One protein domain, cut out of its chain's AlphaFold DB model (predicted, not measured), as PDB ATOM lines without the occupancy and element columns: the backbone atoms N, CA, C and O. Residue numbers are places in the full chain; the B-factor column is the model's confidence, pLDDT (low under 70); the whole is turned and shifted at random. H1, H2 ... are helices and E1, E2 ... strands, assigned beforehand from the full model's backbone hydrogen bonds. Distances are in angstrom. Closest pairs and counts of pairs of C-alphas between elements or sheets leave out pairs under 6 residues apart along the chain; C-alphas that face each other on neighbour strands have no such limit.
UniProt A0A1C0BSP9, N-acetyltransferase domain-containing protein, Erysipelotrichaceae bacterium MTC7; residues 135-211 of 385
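AT A GLANCE: This is residues 135 to 211 of the 385 residues of the protein "N-acetyltransferase domain-containing protein" of Erysipelotrichaceae bacterium MTC7 (UniProt A0A1C0BSP9). A mixed sheet, E1 E2 E3, has helix H3 over one face, two layers. H1 and H2 meet near one end. The 77 residues printed, mixed in class, are compact, radius of gyration of the C-alphas 13.2 A, spanning 40 by 24 by 21 A.

HOW THE PARTS SIT: H1, residues 147 to 152, touches H2, residues 179 to 183, the closest C-alphas being 148 and 181, 6.4 A. E1, residues 155 to 162, and E2, 166 to 173, form an antiparallel hairpin, with N 159 and O 170 at 3.0 A. E3, 202 to 209, is parallel to E2, with N 169 and O 204 at 2.9 A, both within hydrogen-bond range. H3, 186 to 199, is on the sheet and with H2 links E2 to E3, a strand-helix-strand unit. H1 and H2 have every O i to N i+4 pair within range, H3 9 of 10.

IN THESE COORDINATES: Find C-alpha 147 at (7.073, 46.971, -53.812); E3, 22.9 A long, ends at C-alpha 209, (-1.318, 62.156, -44.219).

THE WHOLE: The printed part has no cut; residues 135 to 147 have pLDDT under 70.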
ATOM      1  N   THR A 135       7.181  50.148 -38.957       60.53
ATOM      2  CA  THR A 135       7.782  51.466 -39.190       60.53
ATOM      3  C   THR A 135       9.098  51.383 -39.975       60.53
ATOM      4  O   THR A 135       9.773  50.350 -40.024       60.53
ATOM      5  N   TYR A 136       9.477  52.513 -40.581       49.28
ATOM      6  CA  TYR A 136      10.665  52.734 -41.423       49.28
ATOM      7  C   TYR A 136      11.960  52.013 -40.983       49.28
ATOM      8  O   TYR A 136      12.748  51.584 -41.828       49.28
ATOM      9  N   HIS A 137      12.185  51.836 -39.678       49.84
ATOM     10  CA  HIS A 137      13.393  51.206 -39.136       49.84
ATOM     11  C   HIS A 137      13.541  49.716 -39.485       49.84
ATOM     12  O   HIS A 137      14.649  49.190 -39.413       49.84
ATOM     13  N   ARG A 138      12.467  49.051 -39.927       53.53
ATOM     14  CA  ARG A 138      12.439  47.600 -40.152       53.53
ATOM     15  C   ARG A 138      12.796  47.143 -41.573       53.53
ATOM     16  O   ARG A 138      12.896  45.947 -41.802       53.53
ATOM     17  N   THR A 139      12.968  48.056 -42.533       51.38
ATOM     18  CA  THR A 139      13.008  47.713 -43.977       51.38
ATOM     19  C   THR A 139      14.202  48.303 -44.740       51.38
ATOM     20  O   THR A 139      14.262  48.209 -45.970       51.38
ATOM     21  N   VAL A 140      15.172  48.905 -44.039       48.56
ATOM     22  CA  VAL A 140      16.290  49.669 -44.638       48.56
ATOM     23  C   VAL A 140      17.111  48.841 -45.643       48.56
ATOM     24  O   VAL A 140      17.627  49.402 -46.611       48.56
ATOM     25  N   TYR A 141      17.170  47.514 -45.484       48.31
ATOM     26  CA  TYR A 141      17.945  46.622 -46.357       48.31
ATOM     27  C   TYR A 141      17.114  45.906 -47.449       48.31
ATOM     28  O   TYR A 141      17.648  45.576 -48.508       48.31
ATOM     29  N   ALA A 142      15.786  45.830 -47.299       48.59
ATOM     30  CA  ALA A 142      14.914  44.997 -48.139       48.59
ATOM     31  C   ALA A 142      14.266  45.706 -49.355       48.59
ATOM     32  O   ALA A 142      13.686  45.059 -50.231       48.59
ATOM     33  N   SER A 143      14.365  47.039 -49.440       48.34
ATOM     34  CA  SER A 143      13.617  47.875 -50.408       48.34
ATOM     35  C   SER A 143      13.895  47.615 -51.895       48.34
ATOM     36  O   SER A 143      13.149  48.083 -52.750       48.34
ATOM     37  N   LYS A 144      14.951  46.876 -52.253       50.56
ATOM     38  CA  LYS A 144      15.313  46.684 -53.668       50.56
ATOM     39  C   LYS A 144      14.505  45.605 -54.396       50.56
ATOM     40  O   LYS A 144      14.641  45.515 -55.614       50.56
ATOM     41  N   LEU A 145      13.711  44.787 -53.694       53.56
ATOM     42  CA  LEU A 145      13.106  43.575 -54.274       53.56
ATOM     43  C   LEU A 145      11.588  43.425 -54.058       53.56
ATOM     44  O   LEU A 145      10.986  42.626 -54.773       53.56
ATOM     45  N   ASP A 146      10.959  44.201 -53.167       64.19
ATOM     46  CA  ASP A 146       9.517  44.099 -52.885       64.19
ATOM     47  C   ASP A 146       8.820  45.483 -52.869       64.19
ATOM     48  O   ASP A 146       9.122  46.319 -52.007       64.19
ATOM     49  N   PRO A 147       7.882  45.751 -53.803       68.12
ATOM     50  CA  PRO A 147       7.073  46.971 -53.812       68.12
ATOM     51  C   PRO A 147       6.327  47.226 -52.496       68.12
ATOM     52  O   PRO A 147       6.239  48.370 -52.062       68.12
ATOM     53  N   MET A 148       5.860  46.179 -51.810       74.06
ATOM     54  CA  MET A 148       5.131  46.307 -50.548       74.06
ATOM     55  C   MET A 148       6.024  46.887 -49.441       74.06
ATOM     56  O   MET A 148       5.596  47.748 -48.677       74.06
ATOM     57  N   LEU A 149       7.300  46.487 -49.385       70.81
ATOM     58  CA  LEU A 149       8.258  47.025 -48.409       70.81
ATOM     59  C   LEU A 149       8.558  48.509 -48.657       70.81
ATOM     60  O   LEU A 149       8.815  49.248 -47.709       70.81
ATOM     61  N   THR A 150       8.479  48.957 -49.914       75.44
ATOM     62  CA  THR A 150       8.599  50.382 -50.266       75.44
ATOM     63  C   THR A 150       7.414  51.191 -49.739       75.44
ATOM     64  O   THR A 150       7.597  52.322 -49.293       75.44
ATOM     65  N   GLU A 151       6.210  50.620 -49.742       81.69
ATOM     66  CA  GLU A 151       5.024  51.272 -49.183       81.69
ATOM     67  C   GLU A 151       5.045  51.293 -47.652       81.69
ATOM     68  O   GLU A 151       4.781  52.335 -47.056       81.69
ATOM     69  N   LEU A 152       5.474  50.209 -46.992       78.25
ATOM     70  CA  LEU A 152       5.622  50.193 -45.528       78.25
ATOM     71  C   LEU A 152       6.599  51.262 -45.020       78.25
ATOM     72  O   LEU A 152       6.347  51.885 -43.993       78.25
ATOM     73  N   GLN A 153       7.667  51.563 -45.770       77.75
ATOM     74  CA  GLN A 153       8.603  52.651 -45.436       77.75
ATOM     75  C   GLN A 153       7.964  54.033 -45.373       77.75
ATOM     76  O   GLN A 153       8.525  54.942 -44.758       77.75
ATOM     77  N   LYS A 154       6.821  54.214 -46.031       83.06
ATOM     78  CA  LYS A 154       6.109  55.485 -46.026       83.06
ATOM     79  C   LYS A 154       5.299  55.672 -44.750       83.06
ATOM     80  O   LYS A 154       4.940  56.815 -44.479       83.06
ATOM     81  N   ILE A 155       5.054  54.614 -43.969       84.81
ATOM     82  CA  ILE A 155       4.426  54.676 -42.646       84.81
ATOM     83  C   ILE A 155       5.474  55.147 -41.628       84.81
ATOM     84  O   ILE A 155       6.466  54.474 -41.346       84.81
ATOM     85  N   GLN A 156       5.257  56.345 -41.092       80.56
ATOM     86  CA  GLN A 156       6.160  57.017 -40.159       80.56
ATOM     87  C   GLN A 156       5.819  56.704 -38.700       80.56
ATOM     88  O   GLN A 156       6.717  56.631 -37.866       80.56
ATOM     89  N   LYS A 157       4.531  56.523 -38.400       85.06
ATOM     90  CA  LYS A 157       4.024  56.244 -37.056       85.06
ATOM     91  C   LYS A 157       2.785  55.368 -37.148       85.06
ATOM     92  O   LYS A 157       2.001  55.484 -38.092       85.06
ATOM     93  N   VAL A 158       2.625  54.516 -36.146       88.12
ATOM     94  CA  VAL A 158       1.457  53.669 -35.973       88.12
ATOM     95  C   VAL A 158       0.880  53.920 -34.581       88.12
ATOM     96  O   VAL A 158       1.630  53.936 -33.611       88.12
ATOM     97  N   GLU A 159      -0.435  54.106 -34.475       90.50
ATOM     98  CA  GLU A 159      -1.133  54.214 -33.187       90.50
ATOM     99  C   GLU A 159      -2.294  53.221 -33.102       90.50
ATOM    100  O   GLU A 159      -2.990  52.974 -34.089       90.50
ATOM    101  N   VAL A 160      -2.503  52.675 -31.901       93.31
ATOM    102  CA  VAL A 160      -3.650  51.825 -31.554       93.31
ATOM    103  C   VAL A 160      -4.560  52.589 -30.615       93.31
ATOM    104  O   VAL A 160      -4.096  53.086 -29.586       93.31
ATOM    105  N   GLN A 161      -5.857  52.579 -30.892       94.81
ATOM    106  CA  GLN A 161      -6.863  53.070 -29.967       94.81
ATOM    107  C   GLN A 161      -7.982  52.047 -29.782       94.81
ATOM    108  O   GLN A 161      -8.537  51.532 -30.749       94.81
ATOM    109  N   PHE A 162      -8.358  51.792 -28.533       95.25
ATOM    110  CA  PHE A 162      -9.550  51.018 -28.198       95.25
ATOM    111  C   PHE A 162     -10.656  51.953 -27.701       95.25
ATOM    112  O   PHE A 162     -10.462  52.725 -26.761       95.25
ATOM    113  N   THR A 163     -11.836  51.871 -28.309       93.88
ATOM    114  CA  THR A 163     -13.065  52.503 -27.810       93.88
ATOM    115  C   THR A 163     -14.000  51.430 -27.252       93.88
ATOM    116  O   THR A 163     -13.653  50.250 -27.198       93.88
ATOM    117  N   ASN A 164     -15.207  51.800 -26.814       91.19
ATOM    118  CA  ASN A 164     -16.199  50.807 -26.393       91.19
ATOM    119  C   ASN A 164     -16.641  49.899 -27.553       91.19
ATOM    120  O   ASN A 164     -16.869  48.713 -27.321       91.19
ATOM    121  N   GLU A 165     -16.682  50.425 -28.777       95.31
ATOM    122  CA  GLU A 165     -17.245  49.747 -29.953       95.31
ATOM    123  C   GLU A 165     -16.169  49.307 -30.954       95.31
ATOM    124  O   GLU A 165     -16.364  48.321 -31.658       95.31
ATOM    125  N   GLU A 166     -15.008  49.966 -30.971       96.69
ATOM    126  CA  GLU A 166     -14.028  49.838 -32.052       96.69
ATOM    127  C   GLU A 166     -12.607  49.564 -31.535       96.69
ATOM    128  O   GLU A 166     -12.188  50.056 -30.483       96.69
ATOM    129  N   LEU A 167     -11.849  48.791 -32.310       96.31
ATOM    130  CA  LEU A 167     -10.392  48.834 -32.372       96.31
ATOM    131  C   LEU A 167     -10.020  49.694 -33.582       96.31
ATOM    132  O   LEU A 167     -10.306  49.323 -34.720       96.31
ATOM    133  N   ILE A 168      -9.358  50.818 -33.332       95.69
ATOM    134  CA  ILE A 168      -8.954  51.775 -34.356       95.69
ATOM    135  C   ILE A 168      -7.436  51.745 -34.493       95.69
ATOM    136  O   ILE A 168      -6.702  51.811 -33.505       95.69
ATOM    137  N   LEU A 169      -6.971  51.665 -35.732       92.81
ATOM    138  CA  LEU A 169      -5.563  51.700 -36.078       92.81
ATOM    139  C   LEU A 169      -5.286  52.930 -36.946       92.81
ATOM    140  O   LEU A 169      -5.930  53.111 -37.977       92.81
ATOM    141  N   TYR A 170      -4.315  53.753 -36.553       91.00
ATOM    142  CA  TYR A 170      -3.882  54.912 -37.335       91.00
ATOM    143  C   TYR A 170      -2.499  54.667 -37.935       91.00
ATOM    144  O   TYR A 170      -1.521  54.480 -37.212       91.00
ATOM    145  N   TYR A 171      -2.408  54.714 -39.262       89.19
ATOM    146  CA  TYR A 171      -1.153  54.775 -40.004       89.19
ATOM    147  C   TYR A 171      -0.894  56.196 -40.468       89.19
ATOM    148  O   TYR A 171      -1.513  56.684 -41.411       89.19
ATOM    149  N   TYR A 172       0.071  56.848 -39.831       86.88
ATOM    150  CA  TYR A 172       0.565  58.142 -40.272       86.88
ATOM    151  C   TYR A 172       1.604  57.893 -41.354       86.88
ATOM    152  O   TYR A 172       2.706  57.417 -41.065       86.88
ATOM    153  N   ALA A 173       1.260  58.192 -42.601       87.06
ATOM    154  CA  ALA A 173       2.098  57.884 -43.748       87.06
ATOM    155  C   ALA A 173       2.305  59.086 -44.665       87.06
ATOM    156  O   ALA A 173       1.484  59.995 -44.704       87.06
ATOM    157  N   THR A 174       3.405  59.096 -45.423       83.62
ATOM    158  CA  THR A 174       3.632  60.154 -46.423       83.62
ATOM    159  C   THR A 174       2.483  60.202 -47.425       83.62
ATOM    160  O   THR A 174       1.969  59.147 -47.808       83.62
ATOM    161  N   SER A 175       2.184  61.381 -47.972       80.12
ATOM    162  CA  SER A 175       1.099  61.577 -48.950       80.12
ATOM    163  C   SER A 175       1.254  60.761 -50.251       80.12
ATOM    164  O   SER A 175       0.382  60.778 -51.114       80.12
ATOM    165  N   SER A 176       2.408  60.114 -50.442       81.69
ATOM    166  CA  SER A 176       2.734  59.255 -51.585       81.69
ATOM    167  C   SER A 176       2.479  57.763 -51.355       81.69
ATOM    168  O   SER A 176       2.848  56.964 -52.218       81.69
ATOM    169  N   LEU A 177       1.940  57.378 -50.193       84.75
ATOM    170  CA  LEU A 177       1.580  55.992 -49.898       84.75
ATOM    171  C   LEU A 177       0.526  55.500 -50.896       84.75
ATOM    172  O   LEU A 177      -0.522  56.120 -51.061       84.75
ATOM    173  N   ASP A 178       0.814  54.373 -51.536       85.62
ATOM    174  CA  ASP A 178      -0.147  53.620 -52.328       85.62
ATOM    175  C   ASP A 178      -0.914  52.679 -51.392       85.62
ATOM    176  O   ASP A 178      -0.413  51.647 -50.938       85.62
ATOM    177  N   PHE A 179      -2.138  53.081 -51.055       80.19
ATOM    178  CA  PHE A 179      -2.978  52.328 -50.133       80.19
ATOM    179  C   PHE A 179      -3.464  50.999 -50.722       80.19
ATOM    180  O   PHE A 179      -3.581  50.018 -49.985       80.19
ATOM    181  N   ASP A 180      -3.685  50.931 -52.037       80.50
ATOM    182  CA  ASP A 180      -4.129  49.703 -52.701       80.50
ATOM    183  C   ASP A 180      -3.017  48.644 -52.644       80.50
ATOM    184  O   ASP A 180      -3.268  47.464 -52.390       80.50
ATOM    185  N   ALA A 181      -1.761  49.072 -52.795       77.75
ATOM    186  CA  ALA A 181      -0.603  48.204 -52.609       77.75
ATOM    187  C   ALA A 181      -0.452  47.719 -51.154       77.75
ATOM    188  O   ALA A 181      -0.056  46.573 -50.932       77.75
ATOM    189  N   LEU A 182      -0.799  48.549 -50.163       73.69
ATOM    190  CA  LEU A 182      -0.787  48.162 -48.749       73.69
ATOM    191  C   LEU A 182      -1.871  47.119 -48.428       73.69
ATOM    192  O   LEU A 182      -1.620  46.180 -47.672       73.69
ATOM    193  N   GLN A 183      -3.058  47.250 -49.031       71.31
ATOM    194  CA  GLN A 183      -4.161  46.292 -48.882       71.31
ATOM    195  C   GLN A 183      -3.835  44.890 -49.395       71.31
ATOM    196  O   GLN A 183      -4.421  43.921 -48.919       71.31
ATOM    197  N   ALA A 184      -2.872  44.755 -50.308       71.12
ATOM    198  CA  ALA A 184      -2.416  43.450 -50.774       71.12
ATOM    199  C   ALA A 184      -1.691  42.628 -49.685       71.12
ATOM    200  O   ALA A 184      -1.413  41.446 -49.900       71.12
ATOM    201  N   TRP A 185      -1.372  43.222 -48.526       73.62
ATOM    202  CA  TRP A 185      -0.785  42.511 -47.396       73.62
ATOM    203  C   TRP A 185      -1.831  42.152 -46.336       73.62
ATOM    204  O   TRP A 185      -2.092  42.901 -45.393       73.62
ATOM    205  N   ASP A 186      -2.363  40.933 -46.444       71.19
ATOM    206  CA  ASP A 186      -3.437  40.426 -45.580       71.19
ATOM    207  C   ASP A 186      -3.143  40.561 -44.075       71.19
ATOM    208  O   ASP A 186      -4.063  40.732 -43.279       71.19
ATOM    209  N   LYS A 187      -1.877  40.499 -43.631       73.12
ATOM    210  CA  LYS A 187      -1.538  40.517 -42.193       73.12
ATOM    211  C   LYS A 187      -1.799  41.860 -41.505       73.12
ATOM    212  O   LYS A 187      -2.095  41.840 -40.311       73.12
ATOM    213  N   ILE A 188      -1.743  42.981 -42.232       76.06
ATOM    214  CA  ILE A 188      -2.079  44.313 -41.687       76.06
ATOM    215  C   ILE A 188      -3.544  44.397 -41.278       76.06
ATOM    216  O   ILE A 188      -3.871  45.101 -40.333       76.06
ATOM    217  N   TYR A 189      -4.417  43.670 -41.973       81.50
ATOM    218  CA  TYR A 189      -5.851  43.684 -41.704       81.50
ATOM    219  C   TYR A 189      -6.276  42.499 -40.840       81.50
ATOM    220  O   TYR A 189      -6.929  42.676 -39.818       81.50
ATOM    221  N   THR A 190      -5.856  41.288 -41.208       85.69
ATOM    222  CA  THR A 190      -6.335  40.044 -40.586       85.69
ATOM    223  C   THR A 190      -5.985  39.933 -39.108       85.69
ATOM    224  O   THR A 190      -6.775  39.387 -38.342       85.69
ATOM    225  N   ILE A 191      -4.817  40.421 -38.676       87.44
ATOM    226  CA  ILE A 191      -4.419  40.323 -37.267       87.44
ATOM    227  C   ILE A 191      -5.197  41.318 -36.392       87.44
ATOM    228  O   ILE A 191      -5.832  40.855 -35.441       87.44
ATOM    229  N   PRO A 192      -5.246  42.629 -36.705       90.69
ATOM    230  CA  PRO A 192      -6.130  43.548 -35.991       90.69
ATOM    231  C   PRO A 192      -7.599  43.118 -36.026       90.69
ATOM    232  O   PRO A 192      -8.269  43.181 -35.001       90.69
ATOM    233  N   GLU A 193      -8.091  42.589 -37.147       90.25
ATOM    234  CA  GLU A 193      -9.468  42.099 -37.250       90.25
ATOM    235  C   GLU A 193      -9.741  40.920 -36.301       90.25
ATOM    236  O   GLU A 193     -10.744  40.924 -35.590       90.25
ATOM    237  N   LYS A 194      -8.832  39.940 -36.206       89.44
ATOM    238  CA  LYS A 194      -8.939  38.849 -35.218       89.44
ATOM    239  C   LYS A 194      -8.955  39.371 -33.780       89.44
ATOM    240  O   LYS A 194      -9.715  38.872 -32.952       89.44
ATOM    241  N   VAL A 195      -8.120  40.366 -33.482       92.31
ATOM    242  CA  VAL A 195      -8.078  41.010 -32.163       92.31
ATOM    243  C   VAL A 195      -9.395  41.737 -31.872       92.31
ATOM    244  O   VAL A 195      -9.952  41.579 -30.786       92.31
ATOM    245  N   ALA A 196      -9.936  42.474 -32.844       93.62
ATOM    246  CA  ALA A 196     -11.227  43.146 -32.726       93.62
ATOM    247  C   ALA A 196     -12.363  42.141 -32.486       93.62
ATOM    248  O   ALA A 196     -13.146  42.312 -31.553       93.62
ATOM    249  N   GLN A 197     -12.392  41.034 -33.238       92.12
ATOM    250  CA  GLN A 197     -13.363  39.951 -33.062       92.12
ATOM    251  C   GLN A 197     -13.294  39.331 -31.662       92.12
ATOM    252  O   GLN A 197     -14.333  39.135 -31.033       92.12
ATOM    253  N   TYR A 198     -12.088  39.065 -31.147       90.75
ATOM    254  CA  TYR A 198     -11.898  38.569 -29.781       90.75
ATOM    255  C   TYR A 198     -12.461  39.538 -28.729       90.75
ATOM    256  O   TYR A 198     -13.068  39.110 -27.749       90.75
ATOM    257  N   LEU A 199     -12.303  40.847 -28.945       93.44
ATOM    258  CA  LEU A 199     -12.823  41.889 -28.057       93.44
ATOM    259  C   LEU A 199     -14.313  42.205 -28.271       93.44
ATOM    260  O   LEU A 199     -14.865  43.008 -27.518       93.44
ATOM    261  N   GLY A 200     -14.957  41.617 -29.284       94.81
ATOM    262  CA  GLY A 200     -16.322  41.962 -29.684       94.81
ATOM    263  C   GLY A 200     -16.457  43.398 -30.206       94.81
ATOM    264  O   GLY A 200     -17.459  44.048 -29.921       94.81
ATOM    265  N   LYS A 201     -15.439  43.896 -30.915       95.75
ATOM    266  CA  LYS A 201     -15.350  45.257 -31.466       95.75
ATOM    267  C   LYS A 201     -15.306  45.242 -32.990       95.75
ATOM    268  O   LYS A 201     -14.889  44.253 -33.593       95.75
ATOM    269  N   GLU A 202     -15.686  46.354 -33.606       96.62
ATOM    270  CA  GLU A 202     -15.429  46.608 -35.024       96.62
ATOM    271  C   GLU A 202     -13.968  47.031 -35.234       96.62
ATOM    272  O   GLU A 202     -13.363  47.662 -34.368       96.62
ATOM    273  N   PHE A 203     -13.368  46.656 -36.365       94.62
ATOM    274  CA  PHE A 203     -12.014  47.078 -36.721       94.62
ATOM    275  C   PHE A 203     -12.065  48.224 -37.732       94.62
ATOM    276  O   PHE A 203     -12.703  48.100 -38.779       94.62
ATOM    277  N   VAL A 204     -11.348  49.310 -37.441       93.31
ATOM    278  CA  VAL A 204     -11.230  50.481 -38.313       93.31
ATOM    279  C   VAL A 204      -9.756  50.791 -38.564       93.31
ATOM    280  O   VAL A 204      -8.965  50.897 -37.628       93.31
ATOM    281  N   LEU A 205      -9.388  50.984 -39.833       90.56
ATOM    282  CA  LEU A 205      -8.066  51.466 -40.232       90.56
ATOM    283  C   LEU A 205      -8.177  52.874 -40.819       90.56
ATOM    284  O   LEU A 205      -8.853  53.087 -41.826       90.56
ATOM    285  N   HIS A 206      -7.444  53.816 -40.236       90.25
ATOM    286  CA  HIS A 206      -7.263  55.162 -40.754       90.25
ATOM    287  C   HIS A 206      -5.842  55.355 -41.275       90.25
ATOM    288  O   HIS A 206      -4.866  55.043 -40.596       90.25
ATOM    289  N   VAL A 207      -5.725  55.936 -42.469       87.38
ATOM    290  CA  VAL A 207      -4.453  56.441 -42.989       87.38
ATOM    291  C   VAL A 207      -4.477  57.956 -42.903       87.38
ATOM    292  O   VAL A 207      -5.318  58.610 -43.519       87.38
ATOM    293  N   VAL A 208      -3.557  58.503 -42.121       86.69
ATOM    294  CA  VAL A 208      -3.404  59.939 -41.896       86.69
ATOM    295  C   VAL A 208      -2.234  60.429 -42.743       86.69
ATOM    296  O   VAL A 208      -1.159  59.827 -42.710       86.69
ATOM    297  N   ASP A 209      -2.424  61.518 -43.498       84.19
ATOM    298  CA  ASP A 209      -1.318  62.156 -44.219       84.19
ATOM    299  C   ASP A 209      -0.347  62.759 -43.201       84.19
ATOM    300  O   ASP A 209      -0.579  63.824 -42.629       84.19
ATOM    301  N   ALA A 210       0.763  62.060 -42.979       81.56
ATOM    302  CA  ALA A 210       1.813  62.486 -42.076       81.56
ATOM    303  C   ALA A 210       2.518  63.755 -42.553       81.56
ATOM    304  O   ALA A 210       3.191  64.414 -41.762       81.56
ATOM    305  N   ASP A 211       2.385  64.077 -43.840       82.44
ATOM    306  CA  ASP A 211       2.937  65.280 -44.425       82.44
ATOM    307  C   ASP A 211       1.939  66.441 -44.431       82.44
ATOM    308  O   ASP A 211       2.243  67.500 -44.995       82.44
TER     309      ASP A 211